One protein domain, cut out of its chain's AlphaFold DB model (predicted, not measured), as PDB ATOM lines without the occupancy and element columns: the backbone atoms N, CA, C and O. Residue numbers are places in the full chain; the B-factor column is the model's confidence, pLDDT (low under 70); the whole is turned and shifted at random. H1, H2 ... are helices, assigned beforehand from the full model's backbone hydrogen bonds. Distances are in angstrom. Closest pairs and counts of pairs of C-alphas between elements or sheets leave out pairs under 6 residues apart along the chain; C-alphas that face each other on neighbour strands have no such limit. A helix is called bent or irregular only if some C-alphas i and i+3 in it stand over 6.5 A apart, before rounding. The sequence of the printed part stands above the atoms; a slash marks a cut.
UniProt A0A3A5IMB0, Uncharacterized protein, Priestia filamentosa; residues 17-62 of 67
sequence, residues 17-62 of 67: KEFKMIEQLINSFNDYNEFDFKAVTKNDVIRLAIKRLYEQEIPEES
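AT A GLANCE: This is residues 17 to 62 of the 67 residues of an uncharacterized protein of Priestia filamentosa (UniProt A0A3A5IMB0). Two helices of equal residue count form a loose, lopsided T: H2 begins beside the flank of H1, at residues 22 to 26, and points away from it. The link between them loops out beyond the end of H1 and folds back to reach that flank, while residues 47 to 62, most of H2 and the tail after it, stick out as a free arm. The printed part has 46 residues with two named helices, H1 then H2, and no named strand; its class is all helix. It is loose, with a radius of gyration of the C-alphas of 13.5 A, and flat, spanning 40 by 28 by 14 A.

HOW THE PARTS SIT: H1, residues 17 to 32, touches H2, residues 42 to 57, with its residues 22 to 26 alone, and H2 touches H1 with residues 42 to 45 alone. Their closest C-alphas, those of Ile 22 and Lys 42, are 7.2 A apart. Their lines stand at a steep tilt of 69 degrees, only just short of about perpendicular, and they run opposite ways. Their centres are 16.0 A apart. In H1 and H2 every O i to N i+4 pair is within hydrogen-bond range.

IN THESE COORDINATES: H1 begins at C-alpha 17 at (25.329, -20.106, -85.433) and measures 22.8 A to C-alpha 32. H2 runs 22.4 A from C-alpha 42 at (18.738, -8.262, -90.247) to C-alpha 57 at (29.875, 0.738, -73.016). Neither helix is bent.

THE WHOLE: The C-alphas farthest apart, those of Glu 34 and Ser 62, are 39.9 A apart. The printed part has no cut, and the link from H1 to H2, 9 residues, is short. Residues 32 to 37 stand free, as do residues 47 to 62, of which 47 to 57 belong to H2. The mean pLDDT of the printed part is 82.8; residues 33 to 37 and residue 62 are under 70.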
ATOM      1  N   LYS A  17      26.224 -19.953 -86.586       94.44
ATOM      2  CA  LYS A  17      25.329 -20.106 -85.433       94.44
ATOM      3  C   LYS A  17      24.623 -18.794 -85.085       94.44
ATOM      4  O   LYS A  17      23.408 -18.791 -84.908       94.44
ATOM      5  N   GLU A  18      25.367 -17.693 -84.998       89.31
ATOM      6  CA  GLU A  18      24.808 -16.363 -84.710       89.31
ATOM      7  C   GLU A  18      23.862 -15.911 -85.820       89.31
ATOM      8  O   GLU A  18      22.785 -15.386 -85.546       89.31
ATOM      9  N   PHE A  19      24.233 -16.170 -87.074       88.44
ATOM     10  CA  PHE A  19      23.401 -15.840 -88.223       88.44
ATOM     11  C   PHE A  19      22.053 -16.573 -88.188       88.44
ATOM     12  O   PHE A  19      21.010 -15.927 -88.296       88.44
ATOM     13  N   LYS A  20      22.060 -17.894 -87.958       91.94
ATOM     14  CA  LYS A  20      20.828 -18.695 -87.840       91.94
ATOM     15  C   LYS A  20      19.950 -18.236 -86.680       91.94
ATOM     16  O   LYS A  20      18.735 -18.152 -86.830       91.94
ATOM     17  N   MET A  21      20.558 -17.912 -85.541       91.31
ATOM     18  CA  MET A  21      19.834 -17.387 -84.384       91.31
ATOM     19  C   MET A  21      19.110 -16.077 -84.726       91.31
ATOM     20  O   MET A  21      17.933 -15.933 -84.410       91.31
ATOM     21  N   ILE A  22      19.785 -15.140 -85.404       89.81
ATOM     22  CA  ILE A  22      19.184 -13.860 -85.817       89.81
ATOM     23  C   ILE A  22      18.029 -14.087 -86.799       89.81
ATOM     24  O   ILE A  22      16.979 -13.465 -86.652       89.81
ATOM     25  N   GLU A  23      18.191 -14.983 -87.776       90.19
ATOM     26  CA  GLU A  23      17.119 -15.315 -88.726       90.19
ATOM     27  C   GLU A  23      15.881 -15.891 -88.039       90.19
ATOM     28  O   GLU A  23      14.770 -15.447 -88.318       90.19
ATOM     29  N   GLN A  24      16.057 -16.826 -87.104       90.94
ATOM     30  CA  GLN A  24      14.941 -17.411 -86.353       90.94
ATOM     31  C   GLN A  24      14.179 -16.364 -85.539       90.94
ATOM     32  O   GLN A  24      12.950 -16.404 -85.475       90.94
ATOM     33  N   LEU A  25      14.901 -15.416 -84.939       87.81
ATOM     34  CA  LEU A  25      14.327 -14.348 -84.123       87.81
ATOM     35  C   LEU A  25      13.510 -13.374 -84.982       87.81
ATOM     36  O   LEU A  25      12.400 -13.005 -84.604       87.81
ATOM     37  N   ILE A  26      14.032 -13.015 -86.158       89.88
ATOM     38  CA  ILE A  26      13.341 -12.158 -87.130       89.88
ATOM     39  C   ILE A  26      12.084 -12.837 -87.661       89.88
ATOM     40  O   ILE A  26      11.029 -12.210 -87.678       89.88
ATOM     41  N   ASN A  27      12.189 -14.103 -88.072       88.31
ATOM     42  CA  ASN A  27      11.049 -14.841 -88.608       88.31
ATOM     43  C   ASN A  27       9.965 -14.979 -87.546       88.31
ATOM     44  O   ASN A  27       8.846 -14.564 -87.792       88.31
ATOM     45  N   SER A  28      10.326 -15.402 -86.330       86.75
ATOM     46  CA  SER A  28       9.366 -15.480 -85.224       86.75
ATOM     47  C   SER A  28       8.673 -14.131 -85.009       86.75
ATOM     48  O   SER A  28       7.453 -14.064 -84.959       86.75
ATOM     49  N   PHE A  29       9.426 -13.031 -84.938       83.50
ATOM     50  CA  PHE A  29       8.838 -11.707 -84.729       83.50
ATOM     51  C   PHE A  29       7.916 -11.264 -85.874       83.50
ATOM     52  O   PHE A  29       6.868 -10.678 -85.609       83.50
ATOM     53  N   ASN A  30       8.294 -11.516 -87.126       83.38
ATOM     54  CA  ASN A  30       7.489 -11.139 -88.287       83.38
ATOM     55  C   ASN A  30       6.253 -12.041 -88.444       83.38
ATOM     56  O   ASN A  30       5.198 -11.535 -88.800       83.38
ATOM     57  N   ASP A  31       6.360 -13.330 -88.117       82.00
ATOM     58  CA  ASP A  31       5.254 -14.291 -88.174       82.00
ATOM     59  C   ASP A  31       4.189 -13.990 -87.105       82.00
ATOM     60  O   ASP A  31       3.000 -14.179 -87.344       82.00
ATOM     61  N   TYR A  32       4.599 -13.490 -85.931       74.12
ATOM     62  CA  TYR A  32       3.674 -13.076 -84.866       74.12
ATOM     63  C   TYR A  32       3.054 -11.685 -85.087       74.12
ATOM     64  O   TYR A  32       2.030 -11.377 -84.477       74.12
ATOM     65  N   ASN A  33       3.652 -10.825 -85.918       67.19
ATOM     66  CA  ASN A  33       3.119  -9.490 -86.188       67.19
ATOM     67  C   ASN A  33       2.242  -9.503 -87.449       67.19
ATOM     68  O   ASN A  33       2.686  -9.135 -88.528       67.19
ATOM     69  N   GLU A  34       0.964  -9.855 -87.287       56.53
ATOM     70  CA  GLU A  34      -0.071  -9.827 -88.343       56.53
ATOM     71  C   GLU A  34      -0.490  -8.408 -88.808       56.53
ATOM     72  O   GLU A  34      -1.437  -8.254 -89.577       56.53
ATOM     73  N   PHE A  35       0.178  -7.346 -88.349       59.56
ATOM     74  CA  PHE A  35      -0.157  -5.961 -88.705       59.56
ATOM     75  C   PHE A  35       0.701  -5.431 -89.860       59.56
ATOM     76  O   PHE A  35       1.807  -5.904 -90.093       59.56
ATOM     77  N   ASP A  36       0.202  -4.374 -90.511       60.22
ATOM     78  CA  ASP A  36       0.747  -3.637 -91.673       60.22
ATOM     79  C   ASP A  36       2.125  -2.957 -91.438       60.22
ATOM     80  O   ASP A  36       2.503  -1.975 -92.082       60.22
ATOM     81  N   PHE A  37       2.892  -3.436 -90.458       67.31
ATOM     82  CA  PHE A  37       4.235  -2.969 -90.177       67.31
ATOM     83  C   PHE A  37       5.217  -3.478 -91.226       67.31
ATOM     84  O   PHE A  37       5.149  -4.593 -91.738       67.31
ATOM     85  N   LYS A  38       6.217  -2.645 -91.503       78.69
ATOM     86  CA  LYS A  38       7.356  -3.053 -92.313       78.69
ATOM     87  C   LYS A  38       8.091  -4.196 -91.608       78.69
ATOM     88  O   LYS A  38       8.512  -4.031 -90.465       78.69
ATOM     89  N   ALA A  39       8.274  -5.312 -92.316       83.31
ATOM     90  CA  ALA A  39       8.988  -6.479 -91.804       83.31
ATOM     91  C   ALA A  39      10.365  -6.094 -91.244       83.31
ATOM     92  O   ALA A  39      11.130  -5.358 -91.883       83.31
ATOM     93  N   VAL A  40      10.685  -6.612 -90.059       86.88
ATOM     94  CA  VAL A  40      11.982  -6.392 -89.416       86.88
ATOM     95  C   VAL A  40      13.066  -7.079 -90.236       86.88
ATOM     96  O   VAL A  40      12.930  -8.245 -90.613       86.88
ATOM     97  N   THR A  41      14.161  -6.367 -90.509       89.00
ATOM     98  CA  THR A  41      15.297  -6.900 -91.267       89.00
ATOM     99  C   THR A  41      16.497  -7.202 -90.372       89.00
ATOM    100  O   THR A  41      16.641  -6.681 -89.265       89.00
ATOM    101  N   LYS A  42      17.444  -7.989 -90.899       88.25
ATOM    102  CA  LYS A  42      18.738  -8.262 -90.247       88.25
ATOM    103  C   LYS A  42      19.479  -6.980 -89.875       88.25
ATOM    104  O   LYS A  42      20.055  -6.886 -88.796       88.25
ATOM    105  N   ASN A  43      19.428  -5.975 -90.748       87.06
ATOM    106  CA  ASN A  43      20.090  -4.697 -90.515       87.06
ATOM    107  C   ASN A  43      19.456  -3.921 -89.359       87.06
ATOM    108  O   ASN A  43      20.182  -3.240 -88.638       87.06
ATOM    109  N   ASP A  44      18.142  -4.028 -89.159       87.12
ATOM    110  CA  ASP A  44      17.457  -3.366 -88.044       87.12
ATOM    111  C   ASP A  44      17.886  -3.979 -86.710       87.12
ATOM    112  O   ASP A  44      18.257  -3.255 -85.784       87.12
ATOM    113  N   VAL A  45      17.948  -5.314 -86.650       88.25
ATOM    114  CA  VAL A  45      18.433  -6.047 -85.473       88.25
ATOM    115  C   VAL A  45      19.894  -5.700 -85.171       88.25
ATOM    116  O   VAL A  45      20.222  -5.365 -84.034       88.25
ATOM    117  N   ILE A  46      20.770  -5.712 -86.183       87.31
ATOM    118  CA  ILE A  46      22.195  -5.378 -86.022       87.31
ATOM    119  C   ILE A  46      22.370  -3.928 -85.560       87.31
ATOM    120  O   ILE A  46      23.138  -3.667 -84.636       87.31
ATOM    121  N   ARG A  47      21.645  -2.972 -86.156       86.75
ATOM    122  CA  ARG A  47      21.694  -1.560 -85.744       86.75
ATOM    123  C   ARG A  47      21.260  -1.382 -84.295       86.75
ATOM    124  O   ARG A  47      21.918  -0.651 -83.560       86.75
ATOM    125  N   LEU A  48      20.185  -2.053 -83.885       88.81
ATOM    126  CA  LEU A  48      19.704  -2.000 -82.508       88.81
ATOM    127  C   LEU A  48      20.718  -2.606 -81.533       88.81
ATOM    128  O   LEU A  48      20.964  -2.024 -80.478       88.81
ATOM    129  N   ALA A  49      21.333  -3.735 -81.890       87.31
ATOM    130  CA  ALA A  49      22.354  -4.382 -81.074       87.31
ATOM    131  C   ALA A  49      23.591  -3.488 -80.896       87.31
ATOM    132  O   ALA A  49      24.033  -3.278 -79.769       87.31
ATOM    133  N   ILE A  50      24.099  -2.898 -81.983       86.44
ATOM    134  CA  ILE A  50      25.236  -1.963 -81.933       86.44
ATOM    135  C   ILE A  50      24.887  -0.732 -81.099       86.44
ATOM    136  O   ILE A  50      25.697  -0.309 -80.280       86.44
ATOM    137  N   LYS A  51      23.685  -0.169 -81.274       86.81
ATOM    138  CA  LYS A  51      23.227   0.977 -80.482       86.81
ATOM    139  C   LYS A  51      23.208   0.647 -78.990       86.81
ATOM    140  O   LYS A  51      23.753   1.413 -78.207       86.81
ATOM    141  N   ARG A  52      22.642  -0.500 -78.604       88.06
ATOM    142  CA  ARG A  52      22.610  -0.934 -77.200       88.06
ATOM    143  C   ARG A  52      24.004  -1.172 -76.637       88.06
ATOM    144  O   ARG A  52      24.259  -0.758 -75.517       88.06
ATOM    145  N   LEU A  53      24.897  -1.791 -77.410       87.06
ATOM    146  CA  LEU A  53      26.286  -1.985 -76.997       87.06
ATOM    147  C   LEU A  53      26.979  -0.636 -76.779       87.06
ATOM    148  O   LEU A  53      27.596  -0.420 -75.747       87.06
ATOM    149  N   TYR A  54      26.819   0.300 -77.714       84.31
ATOM    150  CA  TYR A  54      27.347   1.656 -77.579       84.31
ATOM    151  C   TYR A  54      26.795   2.365 -76.334       84.31
ATOM    152  O   TYR A  54      27.547   2.999 -75.606       84.31
ATOM    153  N   GLU A  55      25.497   2.235 -76.054       84.56
ATOM    154  CA  GLU A  55      24.872   2.813 -74.861       84.56
ATOM    155  C   GLU A  55      25.348   2.146 -73.558       84.56
ATOM    156  O   GLU A  55      25.481   2.822 -72.542       84.56
ATOM    157  N   GLN A  56      25.618   0.842 -73.568       85.88
ATOM    158  CA  GLN A  56      26.138   0.121 -72.401       85.88
ATOM    159  C   GLN A  56      27.598   0.472 -72.106       85.88
ATOM    160  O   GLN A  56      27.950   0.700 -70.953       85.88
ATOM    161  N   GLU A  57      28.432   0.519 -73.143       86.44
ATOM    162  CA  GLU A  57      29.875   0.738 -73.016       86.44
ATOM    163  C   GLU A  57      30.228   2.218 -72.835       86.44
ATOM    164  O   GLU A  57      31.246   2.549 -72.229       86.44
ATOM    165  N   ILE A  58      29.399   3.126 -73.361       77.88
ATOM    166  CA  ILE A  58      29.648   4.567 -73.303       77.88
ATOM    167  C   ILE A  58      28.582   5.235 -72.425       77.88
ATOM    168  O   ILE A  58      27.413   5.311 -72.831       77.88
ATOM    169  N   PRO A  59      28.972   5.764 -71.246       76.75
ATOM    170  CA  PRO A  59      28.094   6.552 -70.390       76.75
ATOM    171  C   PRO A  59      27.490   7.726 -71.152       76.75
ATOM    172  O   PRO A  59      28.131   8.308 -72.029       76.75
ATOM    173  N   GLU A  60      26.256   8.086 -70.817       74.44
ATOM    174  CA  GLU A  60      25.500   9.118 -71.527       74.44
ATOM    175  C   GLU A  60      26.223  10.472 -71.545       74.44
ATOM    176  O   GLU A  60      26.182  11.182 -72.552       74.44
ATOM    177  N   GLU A  61      26.991  10.783 -70.497       72.12
ATOM    178  CA  GLU A  61      27.813  11.992 -70.408       72.12
ATOM    179  C   GLU A  61      28.893  12.054 -71.497       72.12
ATOM    180  O   GLU A  61      29.230  13.138 -71.971       72.12
ATOM    181  N   SER A  62      29.398  10.894 -71.924       66.38
ATOM    182  CA  SER A  62      30.420  10.747 -72.969       66.38
ATOM    183  C   SER A  62      29.835  10.584 -74.377       66.38
ATOM    184  O   SER A  62      30.577  10.627 -75.357       66.38
TER     185      SER A  62